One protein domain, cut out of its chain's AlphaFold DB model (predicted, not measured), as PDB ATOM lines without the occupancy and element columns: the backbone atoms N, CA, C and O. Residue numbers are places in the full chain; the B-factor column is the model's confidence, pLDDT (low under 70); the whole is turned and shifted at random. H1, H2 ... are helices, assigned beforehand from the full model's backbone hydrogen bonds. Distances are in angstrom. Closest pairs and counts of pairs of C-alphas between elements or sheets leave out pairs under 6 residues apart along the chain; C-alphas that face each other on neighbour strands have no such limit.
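This is residues 360 to 506 of the 754 residues of an uncharacterized protein of Vibrio proteolyticus NBRC 13287 (UniProt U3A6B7). Six helices stand as three pairs in a row, making a slab of two layers: H1, H4 and H3 in one, H6, H5 and H2 in the other. The long antiparallel pair H1 and H6 forms one arm, and it opens as a narrow V from H5, which packs on H4; H2 and H3 cross at the far side. The printed part has 147 residues with six named helices, H1 to H6 in chain order, and no named strand: all helix. It is compact, with a radius of gyration of the C-alphas of 16.0 A and spans of 48 by 37 by 21 A.

Begin at H1, residues 360 to 385, which touches H6, residues 481 to 505, at a shallow tilt of 21 degrees, opposite ways; the closest C-alphas, of Ala 375 and Ala 487, are 4.8 A apart. Residues 481 to 484 of H6 touch residues 472 to 476 of the hub H5, residues 457 to 477, closest at C-alphas 475 and 481, 6.5 A; these two helices form a hairpin. H5 makes another hairpin with H4, residues 431 to 447, at 32 degrees, only just shallow; C-alphas 438 and 464 come to 5.7 A. H2, residues 395 to 407, touches H5 with 396 and 397 alone, C-alphas 397 and 466 being 5.6 A apart. H3, residues 416 to 426, touches H2 at a steep tilt of 46 degrees, with C-alphas 398 and 425 at 5.3 A. H3, H4 and H5 are an up and down bundle, each running against the one before. H4 and H6 are apart. Every O i to N i+4 pair is within hydrogen-bond range in H1, H2, H3, H4 and H6, and 15 of 17 in H5.

Find C-alpha 360 at (248.753, 260.706, 179.769); H1 runs 37.8 A from there. H6 ends at C-alpha 505, (246.476, 251.628, 174.980), after 35.7 A. H5 measures 30.9 A and H4 23.6 A.

C-alphas 360 and 409 are the farthest apart, 48.4 A. The printed part has no cut, no link is long, and no printed residue is under 70 in pLDDT.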
ATOM      1  N   VAL A 360     250.105 260.714 180.356       92.38
ATOM      2  CA  VAL A 360     248.753 260.706 179.769       92.38
ATOM      3  C   VAL A 360     247.985 259.449 180.180       92.38
ATOM      4  O   VAL A 360     246.816 259.548 180.561       92.38
ATOM      5  N   ARG A 361     248.625 258.273 180.141       91.56
ATOM      6  CA  ARG A 361     248.025 257.003 180.581       91.56
ATOM      7  C   ARG A 361     247.570 257.090 182.037       91.56
ATOM      8  O   ARG A 361     246.428 256.749 182.349       91.56
ATOM      9  N   ASP A 362     248.444 257.560 182.913       90.06
ATOM     10  CA  ASP A 362     248.197 257.631 184.347       90.06
ATOM     11  C   ASP A 362     247.113 258.668 184.666       90.06
ATOM     12  O   ASP A 362     246.236 258.408 185.490       90.06
ATOM     13  N   GLY A 363     247.079 259.792 183.939       88.69
ATOM     14  CA  GLY A 363     245.993 260.772 184.018       88.69
ATOM     15  C   GLY A 363     244.625 260.203 183.618       88.69
ATOM     16  O   GLY A 363     243.628 260.451 184.305       88.69
ATOM     17  N   ILE A 364     244.563 259.392 182.554       87.69
ATOM     18  CA  ILE A 364     243.331 258.698 182.142       87.69
ATOM     19  C   ILE A 364     242.871 257.737 183.243       87.69
ATOM     20  O   ILE A 364     241.707 257.777 183.642       87.69
ATOM     21  N   PHE A 365     243.768 256.896 183.767       86.62
ATOM     22  CA  PHE A 365     243.410 255.938 184.818       86.62
ATOM     23  C   PHE A 365     243.019 256.607 186.128       86.62
ATOM     24  O   PHE A 365     242.075 256.155 186.775       86.62
ATOM     25  N   LYS A 366     243.689 257.701 186.497       88.81
ATOM     26  CA  LYS A 366     243.297 258.522 187.638       88.81
ATOM     27  C   LYS A 366     241.871 259.039 187.471       88.81
ATOM     28  O   LYS A 366     241.047 258.790 188.338       88.81
ATOM     29  N   THR A 367     241.548 259.629 186.320       85.69
ATOM     30  CA  THR A 367     240.192 260.136 186.040       85.69
ATOM     31  C   THR A 367     239.141 259.019 186.067       85.69
ATOM     32  O   THR A 367     238.050 259.201 186.599       85.69
ATOM     33  N   ILE A 368     239.462 257.837 185.528       83.69
ATOM     34  CA  ILE A 368     238.580 256.658 185.588       83.69
ATOM     35  C   ILE A 368     238.307 256.247 187.042       83.69
ATOM     36  O   ILE A 368     237.161 255.941 187.378       83.69
ATOM     37  N   ASN A 369     239.337 256.233 187.890       83.69
ATOM     38  CA  ASN A 369     239.204 255.885 189.303       83.69
ATOM     39  C   ASN A 369     238.422 256.959 190.075       83.69
ATOM     40  O   ASN A 369     237.496 256.610 190.799       83.69
ATOM     41  N   ASP A 370     238.711 258.243 189.850       83.56
ATOM     42  CA  ASP A 370     238.026 259.363 190.507       83.56
ATOM     43  C   ASP A 370     236.516 259.354 190.188       83.56
ATOM     44  O   ASP A 370     235.686 259.434 191.094       83.56
ATOM     45  N   LEU A 371     236.139 259.143 188.917       83.38
ATOM     46  CA  LEU A 371     234.733 258.992 188.510       83.38
ATOM     47  C   LEU A 371     234.067 257.755 189.133       83.38
ATOM     48  O   LEU A 371     232.860 257.761 189.390       83.38
ATOM     49  N   ASP A 372     234.819 256.669 189.345       80.06
ATOM     50  CA  ASP A 372     234.298 255.481 190.024       80.06
ATOM     51  C   ASP A 372     234.033 255.736 191.507       80.06
ATOM     52  O   ASP A 372     232.990 255.325 192.026       80.06
ATOM     53  N   ASP A 373     234.962 256.406 192.179       83.44
ATOM     54  CA  ASP A 373     234.873 256.725 193.598       83.44
ATOM     55  C   ASP A 373     233.749 257.734 193.865       83.44
ATOM     56  O   ASP A 373     232.955 257.549 194.798       83.44
ATOM     57  N   GLU A 374     233.597 258.741 193.002       81.25
ATOM     58  CA  GLU A 374     232.502 259.709 193.061       81.25
ATOM     59  C   GLU A 374     231.145 259.023 192.833       81.25
ATOM     60  O   GLU A 374     230.248 259.121 193.675       81.25
ATOM     61  N   ALA A 375     231.008 258.219 191.770       83.25
ATOM     62  CA  ALA A 375     229.783 257.459 191.520       83.25
ATOM     63  C   ALA A 375     229.460 256.504 192.679       83.25
ATOM     64  O   ALA A 375     228.310 256.397 193.109       83.25
ATOM     65  N   SER A 376     230.471 255.814 193.215       81.88
ATOM     66  CA  SER A 376     230.321 254.900 194.350       81.88
ATOM     67  C   SER A 376     229.873 255.623 195.617       81.88
ATOM     68  O   SER A 376     229.089 255.060 196.383       81.88
ATOM     69  N   THR A 377     230.332 256.855 195.834       85.50
ATOM     70  CA  THR A 377     229.892 257.710 196.944       85.50
ATOM     71  C   THR A 377     228.421 258.079 196.796       85.50
ATOM     72  O   THR A 377     227.652 257.901 197.740       85.50
ATOM     73  N   ILE A 378     227.983 258.470 195.598       85.69
ATOM     74  CA  ILE A 378     226.567 258.772 195.353       85.69
ATOM     75  C   ILE A 378     225.697 257.523 195.548       85.69
ATOM     76  O   ILE A 378     224.680 257.596 196.233       85.69
ATOM     77  N   TYR A 379     226.111 256.353 195.048       83.44
ATOM     78  CA  TYR A 379     225.372 255.103 195.280       83.44
ATOM     79  C   TYR A 379     225.269 254.725 196.762       83.44
ATOM     80  O   TYR A 379     224.257 254.146 197.157       83.44
ATOM     81  N   LYS A 380     226.281 255.034 197.586       85.44
ATOM     82  CA  LYS A 380     226.191 254.855 199.046       85.44
ATOM     83  C   LYS A 380     225.118 255.770 199.635       85.44
ATOM     84  O   LYS A 380     224.224 255.268 200.300       85.44
ATOM     85  N   ASN A 381     225.121 257.054 199.283       86.75
ATOM     86  CA  ASN A 381     224.124 258.002 199.783       86.75
ATOM     87  C   ASN A 381     222.688 257.637 199.338       86.75
ATOM     88  O   ASN A 381     221.729 257.803 200.092       86.75
ATOM     89  N   ILE A 382     222.523 257.085 198.127       87.25
ATOM     90  CA  ILE A 382     221.238 256.525 197.674       87.25
ATOM     91  C   ILE A 382     220.839 255.336 198.554       87.25
ATOM     92  O   ILE A 382     219.685 255.237 198.958       87.25
ATOM     93  N   ALA A 383     221.774 254.436 198.868       84.19
ATOM     94  CA  ALA A 383     221.511 253.297 199.747       84.19
ATOM     95  C   ALA A 383     221.192 253.704 201.196       84.19
ATOM     96  O   ALA A 383     220.487 252.964 201.872       84.19
ATOM     97  N   ASP A 384     221.657 254.867 201.657       86.25
ATOM     98  CA  ASP A 384     221.270 255.434 202.954       86.25
ATOM     99  C   ASP A 384     219.855 256.041 202.915       86.25
ATOM    100  O   ASP A 384     219.133 256.017 203.912       86.25
ATOM    101  N   THR A 385     219.431 256.542 201.749       88.00
ATOM    102  CA  THR A 385     218.084 257.095 201.521       88.00
ATOM    103  C   THR A 385     217.036 255.994 201.338       88.00
ATOM    104  O   THR A 385     215.913 256.102 201.826       88.00
ATOM    105  N   VAL A 386     217.394 254.911 200.642       90.31
ATOM    106  CA  VAL A 386     216.524 253.754 200.405       90.31
ATOM    107  C   VAL A 386     216.683 252.763 201.561       90.31
ATOM    108  O   VAL A 386     217.740 252.142 201.673       90.31
ATOM    109  N   PRO A 387     215.654 252.500 202.393       87.56
ATOM    110  CA  PRO A 387     215.792 251.549 203.492       87.56
ATOM    111  C   PRO A 387     216.300 250.189 202.995       87.56
ATOM    112  O   PRO A 387     215.736 249.617 202.062       87.56
ATOM    113  N   ALA A 388     217.325 249.626 203.639       89.31
ATOM    114  CA  ALA A 388     218.008 248.406 203.182       89.31
ATOM    115  C   ALA A 388     217.075 247.199 202.939       89.31
ATOM    116  O   ALA A 388     217.370 246.334 202.112       89.31
ATOM    117  N   LYS A 389     215.952 247.141 203.669       92.56
ATOM    118  CA  LYS A 389     214.929 246.086 203.589       92.56
ATOM    119  C   LYS A 389     213.856 246.335 202.522       92.56
ATOM    120  O   LYS A 389     213.005 245.470 202.337       92.56
ATOM    121  N   THR A 390     213.878 247.481 201.842       93.94
ATOM    122  CA  THR A 390     212.923 247.810 200.774       93.94
ATOM    123  C   THR A 390     212.985 246.738 199.698       93.94
ATOM    124  O   THR A 390     214.070 246.362 199.256       93.94
ATOM    125  N   THR A 391     211.831 246.212 199.306       94.12
ATOM    126  CA  THR A 391     211.730 245.215 198.240       94.12
ATOM    127  C   THR A 391     211.951 245.873 196.887       94.12
ATOM    128  O   THR A 391     211.349 246.910 196.611       94.12
ATOM    129  N   VAL A 392     212.773 245.254 196.044       94.88
ATOM    130  CA  VAL A 392     213.046 245.720 194.681       94.88
ATOM    131  C   VAL A 392     212.148 244.991 193.690       94.88
ATOM    132  O   VAL A 392     212.006 243.768 193.760       94.88
ATOM    133  N   ASP A 393     211.574 245.730 192.741       92.69
ATOM    134  CA  ASP A 393     210.908 245.119 191.591       92.69
ATOM    135  C   ASP A 393     211.950 244.543 190.618       92.69
ATOM    136  O   ASP A 393     212.648 245.263 189.905       92.69
ATOM    137  N   THR A 394     212.055 243.215 190.596       94.81
ATOM    138  CA  THR A 394     212.965 242.466 189.723       94.81
ATOM    139  C   THR A 394     212.261 241.817 188.537       94.81
ATOM    140  O   THR A 394     212.824 240.907 187.927       94.81
ATOM    141  N   SER A 395     211.047 242.253 188.189       93.31
ATOM    142  CA  SER A 395     210.232 241.636 187.132       93.31
ATOM    143  C   SER A 395     210.954 241.606 185.787       93.31
ATOM    144  O   SER A 395     211.050 240.540 185.179       93.31
ATOM    145  N   SER A 396     211.543 242.728 185.367       91.12
ATOM    146  CA  SER A 396     212.309 242.811 184.117       91.12
ATOM    147  C   SER A 396     213.568 241.940 184.152       91.12
ATOM    148  O   SER A 396     213.793 241.157 183.235       91.12
ATOM    149  N   LEU A 397     214.346 241.994 185.243       93.25
ATOM    150  CA  LEU A 397     215.537 241.152 185.433       93.25
ATOM    151  C   LEU A 397     215.194 239.656 185.360       93.25
ATOM    152  O   LEU A 397     215.887 238.882 184.695       93.25
ATOM    153  N   ARG A 398     214.111 239.250 186.030       95.25
ATOM    154  CA  ARG A 398     213.599 237.877 186.007       95.25
ATOM    155  C   ARG A 398     213.212 237.478 184.587       95.25
ATOM    156  O   ARG A 398     213.665 236.438 184.120       95.25
ATOM    157  N   GLN A 399     212.435 238.311 183.897       94.62
ATOM    158  CA  GLN A 399     211.971 238.038 182.537       94.62
ATOM    159  C   GLN A 399     213.139 237.858 181.559       94.62
ATOM    160  O   GLN A 399     213.132 236.910 180.777       94.62
ATOM    161  N   SER A 400     214.167 238.709 181.627       92.19
ATOM    162  CA  SER A 400     215.349 238.598 180.763       92.19
ATOM    163  C   SER A 400     216.121 237.294 180.992       92.19
ATOM    164  O   SER A 400     216.539 236.642 180.035       92.19
ATOM    165  N   LEU A 401     216.296 236.882 182.250       95.31
ATOM    166  CA  LEU A 401     217.009 235.647 182.585       95.31
ATOM    167  C   LEU A 401     216.183 234.386 182.296       95.31
ATOM    168  O   LEU A 401     216.750 233.369 181.900       95.31
ATOM    169  N   GLU A 402     214.858 234.440 182.440       95.38
ATOM    170  CA  GLU A 402     213.957 233.349 182.047       95.38
ATOM    171  C   GLU A 402     213.898 233.182 180.527       95.38
ATOM    172  O   GLU A 402     213.969 232.055 180.040       95.38
ATOM    173  N   ALA A 403     213.851 234.279 179.766       94.56
ATOM    174  CA  ALA A 403     213.946 234.228 178.308       94.56
ATOM    175  C   ALA A 403     215.250 233.547 177.868       94.56
ATOM    176  O   ALA A 403     215.223 232.605 177.079       94.56
ATOM    177  N   ARG A 404     216.379 233.931 178.478       93.12
ATOM    178  CA  ARG A 404     217.682 233.297 178.242       93.12
ATOM    179  C   ARG A 404     217.683 231.808 178.605       93.12
ATOM    180  O   ARG A 404     218.225 230.991 177.870       93.12
ATOM    181  N   ALA A 405     217.076 231.438 179.732       94.81
ATOM    182  CA  ALA A 405     216.953 230.039 180.137       94.81
ATOM    183  C   ALA A 405     216.148 229.217 179.122       94.81
ATOM    184  O   ALA A 405     216.502 228.069 178.855       94.81
ATOM    185  N   ASN A 406     215.089 229.806 178.560       94.94
ATOM    186  CA  ASN A 406     214.246 229.179 177.549       94.94
ATOM    187  C   ASN A 406     214.986 229.019 176.213       94.94
ATOM    188  O   ASN A 406     214.895 227.953 175.610       94.94
ATOM    189  N   GLU A 407     215.769 230.017 175.787       93.38
ATOM    190  CA  GLU A 407     216.649 229.923 174.606       93.38
ATOM    191  C   GLU A 407     217.658 228.774 174.734       93.38
ATOM    192  O   GLU A 407     217.888 228.027 173.787       93.38
ATOM    193  N   LEU A 408     218.229 228.594 175.928       93.81
ATOM    194  CA  LEU A 408     219.147 227.493 176.236       93.81
ATOM    195  C   LEU A 408     218.417 226.170 176.531       93.81
ATOM    196  O   LEU A 408     219.034 225.172 176.906       93.81
ATOM    197  N   GLY A 409     217.090 226.152 176.413       93.25
ATOM    198  CA  GLY A 409     216.222 225.003 176.625       93.25
ATOM    199  C   GLY A 409     215.842 224.736 178.083       93.25
ATOM    200  O   GLY A 409     214.753 224.213 178.311       93.25
ATOM    201  N   ARG A 410     216.695 225.053 179.075       91.81
ATOM    202  CA  ARG A 410     216.409 224.923 180.526       91.81
ATOM    203  C   ARG A 410     217.288 225.842 181.386       91.81
ATOM    204  O   ARG A 410     218.461 226.045 181.094       91.81
ATOM    205  N   GLU A 411     216.784 226.228 182.562       91.88
ATOM    206  CA  GLU A 411     217.503 227.046 183.565       91.88
ATOM    207  C   GLU A 411     218.860 226.469 184.004       91.88
ATOM    208  O   GLU A 411     219.796 227.222 184.264       91.88
ATOM    209  N   LYS A 412     219.016 225.138 184.042       93.00
ATOM    210  CA  LYS A 412     220.288 224.495 184.426       93.00
ATOM    211  C   LYS A 412     221.460 224.830 183.492       93.00
ATOM    212  O   LYS A 412     222.604 224.679 183.910       93.00
ATOM    213  N   TYR A 413     221.168 225.245 182.258       92.38
ATOM    214  CA  TYR A 413     222.163 225.594 181.246       92.38
ATOM    215  C   TYR A 413     222.586 227.062 181.293       92.38
ATOM    216  O   TYR A 413     223.537 227.429 180.613       92.38
ATOM    217  N   LEU A 414     221.934 227.892 182.115       92.38
ATOM    218  CA  LEU A 414     222.461 229.216 182.422       92.38
ATOM    219  C   LEU A 414     223.807 229.100 183.143       92.38
ATOM    220  O   LEU A 414     224.010 228.213 183.994       92.38
ATOM    221  N   ASP A 415     224.671 230.077 182.882       91.31
ATOM    222  CA  ASP A 415     225.928 230.231 183.604       91.31
ATOM    223  C   ASP A 415     225.679 230.334 185.118       91.31
ATOM    224  O   ASP A 415     224.644 230.866 185.543       91.31
ATOM    225  N   PRO A 416     226.613 229.864 185.972       93.00
ATOM    226  CA  PRO A 416     226.408 229.808 187.422       93.00
ATOM    227  C   PRO A 416     225.952 231.137 188.037       93.00
ATOM    228  O   PRO A 416     225.073 231.164 188.901       93.00
ATOM    229  N   ILE A 417     226.507 232.252 187.554       94.31
ATOM    230  CA  ILE A 417     226.128 233.593 187.998       94.31
ATOM    231  C   ILE A 417     224.701 233.960 187.577       94.31
ATOM    232  O   ILE A 417     223.923 234.409 188.414       94.31
ATOM    233  N   GLN A 418     224.321 233.715 186.321       95.25
ATOM    234  CA  GLN A 418     222.983 234.007 185.800       95.25
ATOM    235  C   GLN A 418     221.920 233.203 186.548       95.25
ATOM    236  O   GLN A 418     220.901 233.756 186.955       95.25
ATOM    237  N   ARG A 419     222.197 231.923 186.814       95.25
ATOM    238  CA  ARG A 419     221.335 231.052 187.622       95.25
ATOM    239  C   ARG A 419     221.136 231.594 189.034       95.25
ATOM    240  O   ARG A 419     220.016 231.634 189.539       95.25
ATOM    241  N   ARG A 420     222.218 232.053 189.667       94.69
ATOM    242  CA  ARG A 420     222.160 232.643 191.008       94.69
ATOM    243  C   ARG A 420     221.346 233.937 191.026       94.69
ATOM    244  O   ARG A 420     220.498 234.094 191.900       94.69
ATOM    245  N   ILE A 421     221.571 234.840 190.069       96.44
ATOM    246  CA  ILE A 421     220.813 236.095 189.974       96.44
ATOM    247  C   ILE A 421     219.339 235.828 189.645       96.44
ATOM    248  O   ILE A 421     218.475 236.481 190.223       96.44
ATOM    249  N   LEU A 422     219.024 234.830 188.816       96.38
ATOM    250  CA  LEU A 422     217.642 234.421 188.550       96.38
ATOM    251  C   LEU A 422     216.941 233.926 189.825       96.38
ATOM    252  O   LEU A 422     215.817 234.335 190.108       96.38
ATOM    253  N   GLY A 423     217.616 233.106 190.637       96.44
ATOM    254  CA  GLY A 423     217.093 232.680 191.942       96.44
ATOM    255  C   GLY A 423     216.805 233.857 192.886       96.44
ATOM    256  O   GLY A 423     215.779 233.882 193.568       96.44
ATOM    257  N   ILE A 424     217.665 234.876 192.873       96.31
ATOM    258  CA  ILE A 424     217.457 236.120 193.628       96.31
ATOM    259  C   ILE A 424     216.261 236.900 193.062       96.31
ATOM    260  O   ILE A 424     215.381 237.303 193.814       96.31
ATOM    261  N   ALA A 425     216.164 237.046 191.741       95.50
ATOM    262  CA  ALA A 425     215.080 237.774 191.082       95.50
ATOM    263  C   ALA A 425     213.695 237.123 191.283       95.50
ATOM    264  O   ALA A 425     212.680 237.816 191.241       95.50
ATOM    265  N   LYS A 426     213.639 235.807 191.530       95.25
ATOM    266  CA  LYS A 426     212.407 235.069 191.865       95.25
ATOM    267  C   LYS A 426     211.943 235.273 193.315       95.25
ATOM    268  O   LYS A 426     210.780 235.015 193.610       95.25
ATOM    269  N   SER A 427     212.816 235.720 194.223       92.00
ATOM    270  CA  SER A 427     212.573 235.707 195.677       92.00
ATOM    271  C   SER A 427     212.244 237.073 196.297       92.00
ATOM    272  O   SER A 427     212.393 237.236 197.505       92.00
ATOM    273  N   LYS A 428     211.756 238.041 195.501       88.88
ATOM    274  CA  LYS A 428     211.412 239.417 195.942       88.88
ATOM    275  C   LYS A 428     212.539 240.049 196.785       88.88
ATOM    276  O   LYS A 428     212.366 240.293 197.981       88.88
ATOM    277  N   PRO A 429     213.718 240.259 196.185       95.62
ATOM    278  CA  PRO A 429     214.926 240.581 196.926       95.62
ATOM    279  C   PRO A 429     214.877 241.982 197.541       95.62
ATOM    280  O   PRO A 429     214.189 242.882 197.056       95.62
ATOM    281  N   THR A 430     215.646 242.173 198.613       95.25
ATOM    282  CA  THR A 430     215.821 243.489 199.231       95.25
ATOM    283  C   THR A 430     216.795 244.353 198.431       95.25
ATOM    284  O   THR A 430     217.676 243.843 197.731       95.25
ATOM    285  N   TYR A 431     216.686 245.670 198.594       93.44
ATOM    286  CA  TYR A 431     217.580 246.645 197.974       93.44
ATOM    287  C   TYR A 431     219.050 246.369 198.307       93.44
ATOM    288  O   TYR A 431     219.896 246.360 197.413       93.44
ATOM    289  N   ALA A 432     219.346 246.034 199.567       92.50
ATOM    290  CA  ALA A 432     220.699 245.683 199.994       92.50
ATOM    291  C   ALA A 432     221.252 244.428 199.294       92.50
ATOM    292  O   ALA A 432     222.441 244.377 198.969       92.50
ATOM    293  N   LEU A 433     220.408 243.419 199.036       95.06
ATOM    294  CA  LEU A 433     220.833 242.215 198.321       95.06
ATOM    295  C   LEU A 433     221.163 242.541 196.861       95.06
ATOM    296  O   LEU A 433     222.241 242.171 196.395       95.06
ATOM    297  N   ILE A 434     220.284 243.269 196.165       95.00
ATOM    298  CA  ILE A 434     220.533 243.679 194.777       95.00
ATOM    299  C   ILE A 434     221.796 244.543 194.676       95.00
ATOM    300  O   ILE A 434     222.628 244.283 193.806       95.00
ATOM    301  N   ASP A 435     221.999 245.502 195.584       92.19
ATOM    302  CA  ASP A 435     223.201 246.346 195.582       92.19
ATOM    303  C   ASP A 435     224.486 245.535 195.792       92.19
ATOM    304  O   ASP A 435     225.470 245.708 195.068       92.19
ATOM    305  N   SER A 436     224.476 244.604 196.752       93.06
ATOM    306  CA  SER A 436     225.592 243.686 197.000       93.06
ATOM    307  C   SER A 436     225.931 242.875 195.747       93.06
ATOM    308  O   SER A 436     227.103 242.734 195.391       93.06
ATOM    309  N   GLU A 437     224.922 242.351 195.051       95.25
ATOM    310  CA  GLU A 437     225.138 241.588 193.825       95.25
ATOM    311  C   GLU A 437     225.639 242.450 192.670       95.25
ATOM    312  O   GLU A 437     226.613 242.076 192.014       95.25
ATOM    313  N   ARG A 438     225.077 243.648 192.481       92.62
ATOM    314  CA  ARG A 438     225.569 244.613 191.492       92.62
ATOM    315  C   ARG A 438     227.036 244.960 191.745       92.62
ATOM    316  O   ARG A 438     227.825 244.992 190.800       92.62
ATOM    317  N   LYS A 439     227.433 245.174 193.005       89.94
ATOM    318  CA  LYS A 439     228.828 245.443 193.394       89.94
ATOM    319  C   LYS A 439     229.748 244.266 193.070       89.94
ATOM    320  O   LYS A 439     230.792 244.483 192.462       89.94
ATOM    321  N   LYS A 440     229.361 243.028 193.395       93.75
ATOM    322  CA  LYS A 440     230.153 241.826 193.063       93.75
ATOM    323  C   LYS A 440     230.320 241.648 191.552       93.75
ATOM    324  O   LYS A 440     231.436 241.407 191.096       93.75
ATOM    325  N   VAL A 441     229.241 241.808 190.780       93.06
ATOM    326  CA  VAL A 441     229.277 241.774 189.305       93.06
ATOM    327  C   VAL A 441     230.183 242.884 188.773       93.06
ATOM    328  O   VAL A 441     231.035 242.641 187.923       93.06
ATOM    329  N   GLY A 442     230.052 244.098 189.312       88.12
ATOM    330  CA  GLY A 442     230.860 245.249 188.924       88.12
ATOM    331  C   GLY A 442     232.352 245.077 189.221       88.12
ATOM    332  O   GLY A 442     233.167 245.492 188.399       88.12
ATOM    333  N   SER A 443     232.715 244.474 190.356       87.38
ATOM    334  CA  SER A 443     234.108 244.168 190.717       87.38
ATOM    335  C   SER A 443     234.717 243.114 189.799       87.38
ATOM    336  O   SER A 443     235.853 243.279 189.353       87.38
ATOM    337  N   ALA A 444     233.957 242.073 189.460       90.56
ATOM    338  CA  ALA A 444     234.394 241.060 188.507       90.56
ATOM    339  C   ALA A 444     234.599 241.638 187.107       90.56
ATOM    340  O   ALA A 444     235.644 241.417 186.503       90.56
ATOM    341  N   LEU A 445     233.647 242.446 186.633       84.69
ATOM    342  CA  LEU A 445     233.700 243.055 185.306       84.69
ATOM    343  C   LEU A 445     234.908 243.984 185.118       84.69
ATOM    344  O   LEU A 445     235.445 244.073 184.020       84.69
ATOM    345  N   ARG A 446     235.303 244.714 186.168       78.62
ATOM    346  CA  ARG A 446     236.279 245.813 186.058       78.62
ATOM    347  C   ARG A 446     237.669 245.457 186.547       78.62
ATOM    348  O   ARG A 446     238.654 245.845 185.931       78.62
ATOM    349  N   LYS A 447     237.739 244.769 187.684       80.50
ATOM    350  CA  LYS A 447     238.994 244.465 188.378       80.50
ATOM    351  C   LYS A 447     239.404 243.006 188.192       80.50
ATOM    352  O   LYS A 447     240.429 242.611 188.735       80.50
ATOM    353  N   SER A 448     238.595 242.200 187.494       84.00
ATOM    354  CA  SER A 448     238.766 240.743 187.406       84.00
ATOM    355  C   SER A 448     238.921 240.110 188.796       84.00
ATOM    356  O   SER A 448     239.758 239.240 189.029       84.00
ATOM    357  N   GLN A 449     238.115 240.587 189.752       85.25
ATOM    358  CA  GLN A 449     238.183 240.218 191.166       85.25
ATOM    359  C   GLN A 449     236.837 239.741 191.711       85.25
ATOM    360  O   GLN A 449     235.768 240.033 191.175       85.25
ATOM    361  N   GLY A 450     236.893 239.055 192.853       89.38
ATOM    362  CA  GLY A 450     235.712 238.589 193.569       89.38
ATOM    363  C   GLY A 450     235.141 237.280 193.012       89.38
ATOM    364  O   GLY A 450     235.765 236.625 192.178       89.38
ATOM    365  N   PRO A 451     233.949 236.876 193.479       90.50
ATOM    366  CA  PRO A 451     233.399 235.541 193.225       90.50
ATOM    367  C   PRO A 451     232.989 235.296 191.767       90.50
ATOM    368  O   PRO A 451     232.677 234.163 191.415       90.50
ATOM    369  N   TYR A 452     232.959 236.339 190.931       93.56
ATOM    370  CA  TYR A 452     232.535 236.256 189.529       93.56
ATOM    371  C   TYR A 452     233.643 236.588 188.531       93.56
ATOM    372  O   TYR A 452     233.346 236.798 187.361       93.56
ATOM    373  N   LYS A 453     234.906 236.656 188.973       90.38
ATOM    374  CA  LYS A 453     236.039 237.051 188.120       90.38
ATOM    375  C   LYS A 453     236.204 236.198 186.854       90.38
ATOM    376  O   LYS A 453     236.688 236.710 185.855       90.38
ATOM    377  N   ASP A 454     235.783 234.934 186.911       88.25
ATOM    378  CA  ASP A 454     235.917 233.958 185.823       88.25
ATOM    379  C   ASP A 454     234.632 233.847 184.974       88.25
ATOM    380  O   ASP A 454     234.535 232.995 184.095       88.25
ATOM    381  N   ALA A 455     233.611 234.667 185.252       89.94
ATOM    382  CA  ALA A 455     232.377 234.676 184.473       89.94
ATOM    383  C   ALA A 455     232.570 235.380 183.120       89.94
ATOM    384  O   ALA A 455     233.384 236.295 182.988       89.94
ATOM    385  N   ASP A 456     231.763 234.990 182.128       89.75
ATOM    386  CA  ASP A 456     231.768 235.632 180.814       89.75
ATOM    387  C   ASP A 456     231.546 237.153 180.922       89.75
ATOM    388  O   ASP A 456     230.647 237.640 181.616       89.75
ATOM    389  N   THR A 457     232.367 237.923 180.204       85.88
ATOM    390  CA  THR A 457     232.341 239.392 180.265       85.88
ATOM    391  C   THR A 457     231.033 239.961 179.712       85.88
ATOM    392  O   THR A 457     230.525 240.957 180.235       85.88
ATOM    393  N   GLY A 458     230.461 239.342 178.675       85.81
ATOM    394  CA  GLY A 458     229.162 239.728 178.124       85.81
ATOM    395  C   GLY A 458     228.038 239.516 179.138       85.81
ATOM    396  O   GLY A 458     227.241 240.427 179.380       85.81
ATOM    397  N   ALA A 459     228.029 238.363 179.807       89.56
ATOM    398  CA  ALA A 459     227.097 238.054 180.886       89.56
ATOM    399  C   ALA A 459     227.230 239.039 182.058       89.56
ATOM    400  O   ALA A 459     226.218 239.538 182.550       89.56
ATOM    401  N   LEU A 460     228.455 239.378 182.474       91.25
ATOM    402  CA  LEU A 460     228.704 240.367 183.526       91.25
ATOM    403  C   LEU A 460     228.192 241.766 183.147       91.25
ATOM    404  O   LEU A 460     227.567 242.424 183.979       91.25
ATOM    405  N   LYS A 461     228.401 242.220 181.901       89.19
ATOM    406  CA  LYS A 461     227.872 243.509 181.411       89.19
ATOM    407  C   LYS A 461     226.344 243.539 181.438       89.19
ATOM    408  O   LYS A 461     225.773 244.508 181.939       89.19
ATOM    409  N   MET A 462     225.704 242.483 180.935       90.81
ATOM    410  CA  MET A 462     224.245 242.350 180.924       90.81
ATOM    411  C   MET A 462     223.678 242.359 182.347       90.81
ATOM    412  O   MET A 462     222.800 243.164 182.652       90.81
ATOM    413  N   LEU A 463     224.232 241.533 183.241       94.44
ATOM    414  CA  LEU A 463     223.785 241.446 184.631       94.44
ATOM    415  C   LEU A 463     223.995 242.759 185.384       94.44
ATOM    416  O   LEU A 463     223.117 243.171 186.135       94.44
ATOM    417  N   TYR A 464     225.127 243.438 185.178       91.19
ATOM    418  CA  TYR A 464     225.380 244.734 185.805       91.19
ATOM    419  C   TYR A 464     224.332 245.770 185.383       91.19
ATOM    420  O   TYR A 464     223.829 246.496 186.238       91.19
ATOM    421  N   GLY A 465     223.986 245.820 184.090       89.25
ATOM    422  CA  GLY A 465     222.921 246.681 183.570       89.25
ATOM    423  C   GLY A 465     221.571 246.359 184.205       89.25
ATOM    424  O   GLY A 465     221.002 247.206 184.881       89.25
ATOM    425  N   ALA A 466     221.128 245.104 184.109       91.94
ATOM    426  CA  ALA A 466     219.815 244.692 184.603       91.94
ATOM    427  C   ALA A 466     219.653 244.839 186.131       91.94
ATOM    428  O   ALA A 466     218.577 245.192 186.611       91.94
ATOM    429  N   LEU A 467     220.715 244.605 186.914       93.31
ATOM    430  CA  LEU A 467     220.710 244.866 188.361       93.31
ATOM    431  C   LEU A 467     220.645 246.367 188.669       93.31
ATOM    432  O   LEU A 467     219.971 246.758 189.618       93.31
ATOM    433  N   THR A 468     221.326 247.199 187.874       90.88
ATOM    434  CA  THR A 468     221.263 248.663 188.001       90.88
ATOM    435  C   THR A 468     219.847 249.159 187.696       90.88
ATOM    436  O   THR A 468     219.278 249.886 188.501       90.88
ATOM    437  N   ASP A 469     219.232 248.694 186.609       90.00
ATOM    438  CA  ASP A 469     217.875 249.095 186.216       90.00
ATOM    439  C   ASP A 469     216.819 248.674 187.255       90.00
ATOM    440  O   ASP A 469     215.894 249.428 187.551       90.00
ATOM    441  N   ALA A 470     216.981 247.498 187.873       90.81
ATOM    442  CA  ALA A 470     216.106 247.059 188.961       90.81
ATOM    443  C   ALA A 470     216.212 247.977 190.196       90.81
ATOM    444  O   ALA A 470     215.204 248.308 190.816       90.81
ATOM    445  N   GLN A 471     217.420 248.423 190.557       91.69
ATOM    446  CA  GLN A 471     217.594 249.378 191.659       91.69
ATOM    447  C   GLN A 471     217.024 250.760 191.335       91.69
ATOM    448  O   GLN A 471     216.487 251.405 192.234       91.69
ATOM    449  N   GLU A 472     217.121 251.199 190.077       90.88
ATOM    450  CA  GLU A 472     216.679 252.520 189.626       90.88
ATOM    451  C   GLU A 472     215.214 252.785 189.971       90.88
ATOM    452  O   GLU A 472     214.898 253.814 190.566       90.88
ATOM    453  N   SER A 473     214.320 251.843 189.661       87.06
ATOM    454  CA  SER A 473     212.883 251.993 189.936       87.06
ATOM    455  C   SER A 473     212.601 252.210 191.428       87.06
ATOM    456  O   SER A 473     211.800 253.065 191.806       87.06
ATOM    457  N   THR A 474     213.321 251.480 192.283       90.44
ATOM    458  CA  THR A 474     213.165 251.527 193.741       90.44
ATOM    459  C   THR A 474     213.778 252.799 194.324       90.44
ATOM    460  O   THR A 474     213.182 253.432 195.193       90.44
ATOM    461  N   ALA A 475     214.940 253.219 193.816       89.25
ATOM    462  CA  ALA A 475     215.594 254.459 194.219       89.25
ATOM    463  C   ALA A 475     214.752 255.692 193.854       89.25
ATOM    464  O   ALA A 475     214.600 256.599 194.674       89.25
ATOM    465  N   LYS A 476     214.139 255.705 192.664       88.69
ATOM    466  CA  LYS A 476     213.236 256.785 192.234       88.69
ATOM    467  C   LYS A 476     211.990 256.872 193.107       88.69
ATOM    468  O   LYS A 476     211.630 257.964 193.535       88.69
ATOM    469  N   ALA A 477     211.379 255.732 193.435       87.44
ATOM    470  CA  ALA A 477     210.232 255.685 194.343       87.44
ATOM    471  C   ALA A 477     210.565 256.194 195.760       87.44
ATOM    472  O   ALA A 477     209.693 256.726 196.441       87.44
ATOM    473  N   ALA A 478     211.824 256.072 196.188       88.81
ATOM    474  CA  ALA A 478     212.322 256.584 197.464       88.81
ATOM    475  C   ALA A 478     212.779 258.058 197.416       88.81
ATOM    476  O   ALA A 478     213.370 258.542 198.377       88.81
ATOM    477  N   GLY A 479     212.543 258.775 196.310       87.62
ATOM    478  CA  GLY A 479     212.910 260.188 196.165       87.62
ATOM    479  C   GLY A 479     214.377 260.444 195.804       87.62
ATOM    480  O   GLY A 479     214.803 261.593 195.792       87.62
ATOM    481  N   ALA A 480     215.154 259.413 195.459       89.69
ATOM    482  CA  ALA A 480     216.572 259.539 195.111       89.69
ATOM    483  C   ALA A 480     216.822 259.690 193.593       89.69
ATOM    484  O   ALA A 480     217.890 259.315 193.107       89.69
ATOM    485  N   ASN A 481     215.846 260.209 192.833       84.75
ATOM    486  CA  ASN A 481     215.920 260.305 191.368       84.75
ATOM    487  C   ASN A 481     217.156 261.084 190.892       84.75
ATOM    488  O   ASN A 481     217.950 260.562 190.116       84.75
ATOM    489  N   ASP A 482     217.353 262.296 191.407       83.00
ATOM    490  CA  ASP A 482     218.414 263.187 190.925       83.00
ATOM    491  C   ASP A 482     219.806 262.616 191.222       83.00
ATOM    492  O   ASP A 482     220.704 262.644 190.382       83.00
ATOM    493  N   MET A 483     219.973 262.011 192.400       83.88
ATOM    494  CA  MET A 483     221.212 261.328 192.778       83.88
ATOM    495  C   MET A 483     221.489 260.132 191.866       83.88
ATOM    496  O   MET A 483     222.630 259.913 191.454       83.88
ATOM    497  N   TRP A 484     220.449 259.366 191.529       86.88
ATOM    498  CA  TRP A 484     220.561 258.232 190.622       86.88
ATOM    499  C   TRP A 484     221.014 258.666 189.224       86.88
ATOM    500  O   TRP A 484     221.943 258.079 188.659       86.88
ATOM    501  N   ASP A 485     220.411 259.729 188.693       84.00
ATOM    502  CA  ASP A 485     220.736 260.270 187.374       84.00
ATOM    503  C   ASP A 485     222.181 260.803 187.322       84.00
ATOM    504  O   ASP A 485     222.914 260.518 186.365       84.00
ATOM    505  N   VAL A 486     222.646 261.485 188.376       82.69
ATOM    506  CA  VAL A 486     224.051 261.920 188.494       82.69
ATOM    507  C   VAL A 486     224.997 260.716 188.537       82.69
ATOM    508  O   VAL A 486     225.960 260.668 187.768       82.69
ATOM    509  N   ALA A 487     224.714 259.703 189.362       81.38
ATOM    510  CA  ALA A 487     225.546 258.503 189.450       81.38
ATOM    511  C   ALA A 487     225.631 257.755 188.106       81.38
ATOM    512  O   ALA A 487     226.708 257.292 187.714       81.38
ATOM    513  N   LYS A 488     224.523 257.660 187.357       82.81
ATOM    514  CA  LYS A 488     224.515 257.084 186.002       82.81
ATOM    515  C   LYS A 488     225.360 257.896 185.030       82.81
ATOM    516  O   LYS A 488     226.089 257.293 184.239       82.81
ATOM    517  N   LYS A 489     225.307 259.229 185.094       83.38
ATOM    518  CA  LYS A 489     226.119 260.107 184.241       83.38
ATOM    519  C   LYS A 489     227.616 259.924 184.499       83.38
ATOM    520  O   LYS A 489     228.362 259.760 183.536       83.38
ATOM    521  N   LEU A 490     228.036 259.859 185.764       80.38
ATOM    522  CA  LEU A 490     229.432 259.589 186.136       80.38
ATOM    523  C   LEU A 490     229.895 258.212 185.637       80.38
ATOM    524  O   LEU A 490     230.957 258.089 185.030       80.38
ATOM    525  N   VAL A 491     229.065 257.171 185.796       81.56
ATOM    526  CA  VAL A 491     229.369 255.829 185.268       81.56
ATOM    527  C   VAL A 491     229.461 255.827 183.741       81.56
ATOM    528  O   VAL A 491     230.315 255.133 183.189       81.56
ATOM    529  N   ALA A 492     228.598 256.572 183.047       80.38
ATOM    530  CA  ALA A 492     228.648 256.696 181.594       80.38
ATOM    531  C   ALA A 492     229.944 257.385 181.139       80.38
ATOM    532  O   ALA A 492     230.640 256.842 180.285       80.38
ATOM    533  N   GLN A 493     230.316 258.506 181.766       80.81
ATOM    534  CA  GLN A 493     231.580 259.206 181.502       80.81
ATOM    535  C   GLN A 493     232.793 258.300 181.749       80.81
ATOM    536  O   GLN A 493     233.681 258.214 180.900       80.81
ATOM    537  N   ARG A 494     232.794 257.555 182.861       83.12
ATOM    538  CA  ARG A 494     233.849 256.586 183.177       83.12
ATOM    539  C   ARG A 494     233.973 255.516 182.094       83.12
ATOM    540  O   ARG A 494     235.076 255.245 181.639       83.12
ATOM    541  N   LYS A 495     232.855 254.921 181.662       81.12
ATOM    542  CA  LYS A 495     232.843 253.903 180.596       81.12
ATOM    543  C   LYS A 495     233.366 254.456 179.273       81.12
ATOM    544  O   LYS A 495     234.148 253.782 178.616       81.12
ATOM    545  N   THR A 496     232.997 255.685 178.911       80.81
ATOM    546  CA  THR A 496     233.550 256.349 177.724       80.81
ATOM    547  C   THR A 496     235.071 256.469 177.813       80.81
ATOM    548  O   THR A 496     235.752 256.121 176.853       80.81
ATOM    549  N   LEU A 497     235.616 256.876 178.964       82.25
ATOM    550  CA  LEU A 497     237.067 256.929 179.173       82.25
ATOM    551  C   LEU A 497     237.715 255.537 179.178       82.25
ATOM    552  O   LEU A 497     238.804 255.368 178.635       82.25
ATOM    553  N   GLU A 498     237.059 254.520 179.744       81.62
ATOM    554  CA  GLU A 498     237.522 253.127 179.682       81.62
ATOM    555  C   GLU A 498     237.609 252.633 178.227       81.62
ATOM    556  O   GLU A 498     238.619 252.028 177.855       81.62
ATOM    557  N   ASP A 499     236.613 252.931 177.393       82.31
ATOM    558  CA  ASP A 499     236.597 252.572 175.972       82.31
ATOM    559  C   ASP A 499     237.661 253.355 175.181       82.31
ATOM    560  O   ASP A 499     238.430 252.770 174.414       82.31
ATOM    561  N   GLN A 500     237.793 254.662 175.427       82.81
ATOM    562  CA  GLN A 500     238.854 255.493 174.847       82.81
ATOM    563  C   GLN A 500     240.252 255.004 175.254       82.81
ATOM    564  O   GLN A 500     241.162 254.973 174.423       82.81
ATOM    565  N   SER A 501     240.423 254.536 176.496       86.06
ATOM    566  CA  SER A 501     241.685 253.949 176.962       86.06
ATOM    567  C   SER A 501     242.050 252.688 176.177       86.06
ATOM    568  O   SER A 501     243.218 252.490 175.864       86.06
ATOM    569  N   ILE A 502     241.068 251.866 175.785       84.94
ATOM    570  CA  ILE A 502     241.300 250.695 174.928       84.94
ATOM    571  C   ILE A 502     241.708 251.142 173.522       84.94
ATOM    572  O   ILE A 502     242.615 250.549 172.930       84.94
ATOM    573  N   THR A 503     241.087 252.202 172.997       85.69
ATOM    574  CA  THR A 503     241.499 252.803 171.724       85.69
ATOM    575  C   THR A 503     242.946 253.274 171.784       85.69
ATOM    576  O   THR A 503     243.685 252.985 170.853       85.69
ATOM    577  N   LEU A 504     243.411 253.920 172.854       87.94
ATOM    578  CA  LEU A 504     244.797 254.408 172.937       87.94
ATOM    579  C   LEU A 504     245.818 253.317 173.282       87.94
ATOM    580  O   LEU A 504     246.838 253.187 172.610       87.94
ATOM    581  N   LEU A 505     245.528 252.520 174.305       88.25
ATOM    582  CA  LEU A 505     246.476 251.628 174.980       88.25
ATOM    583  C   LEU A 505     246.313 250.154 174.565       88.25
ATOM    584  O   LEU A 505     247.043 249.276 175.034       88.25
ATOM    585  N   GLY A 506     245.342 249.858 173.700       85.94
ATOM    586  CA  GLY A 506     244.981 248.503 173.294       85.94
ATOM    587  C   GLY A 506     244.185 247.740 174.358       85.94
ATOM    588  O   GLY A 506     243.962 248.210 175.472       85.94
TER     589      GLY A 506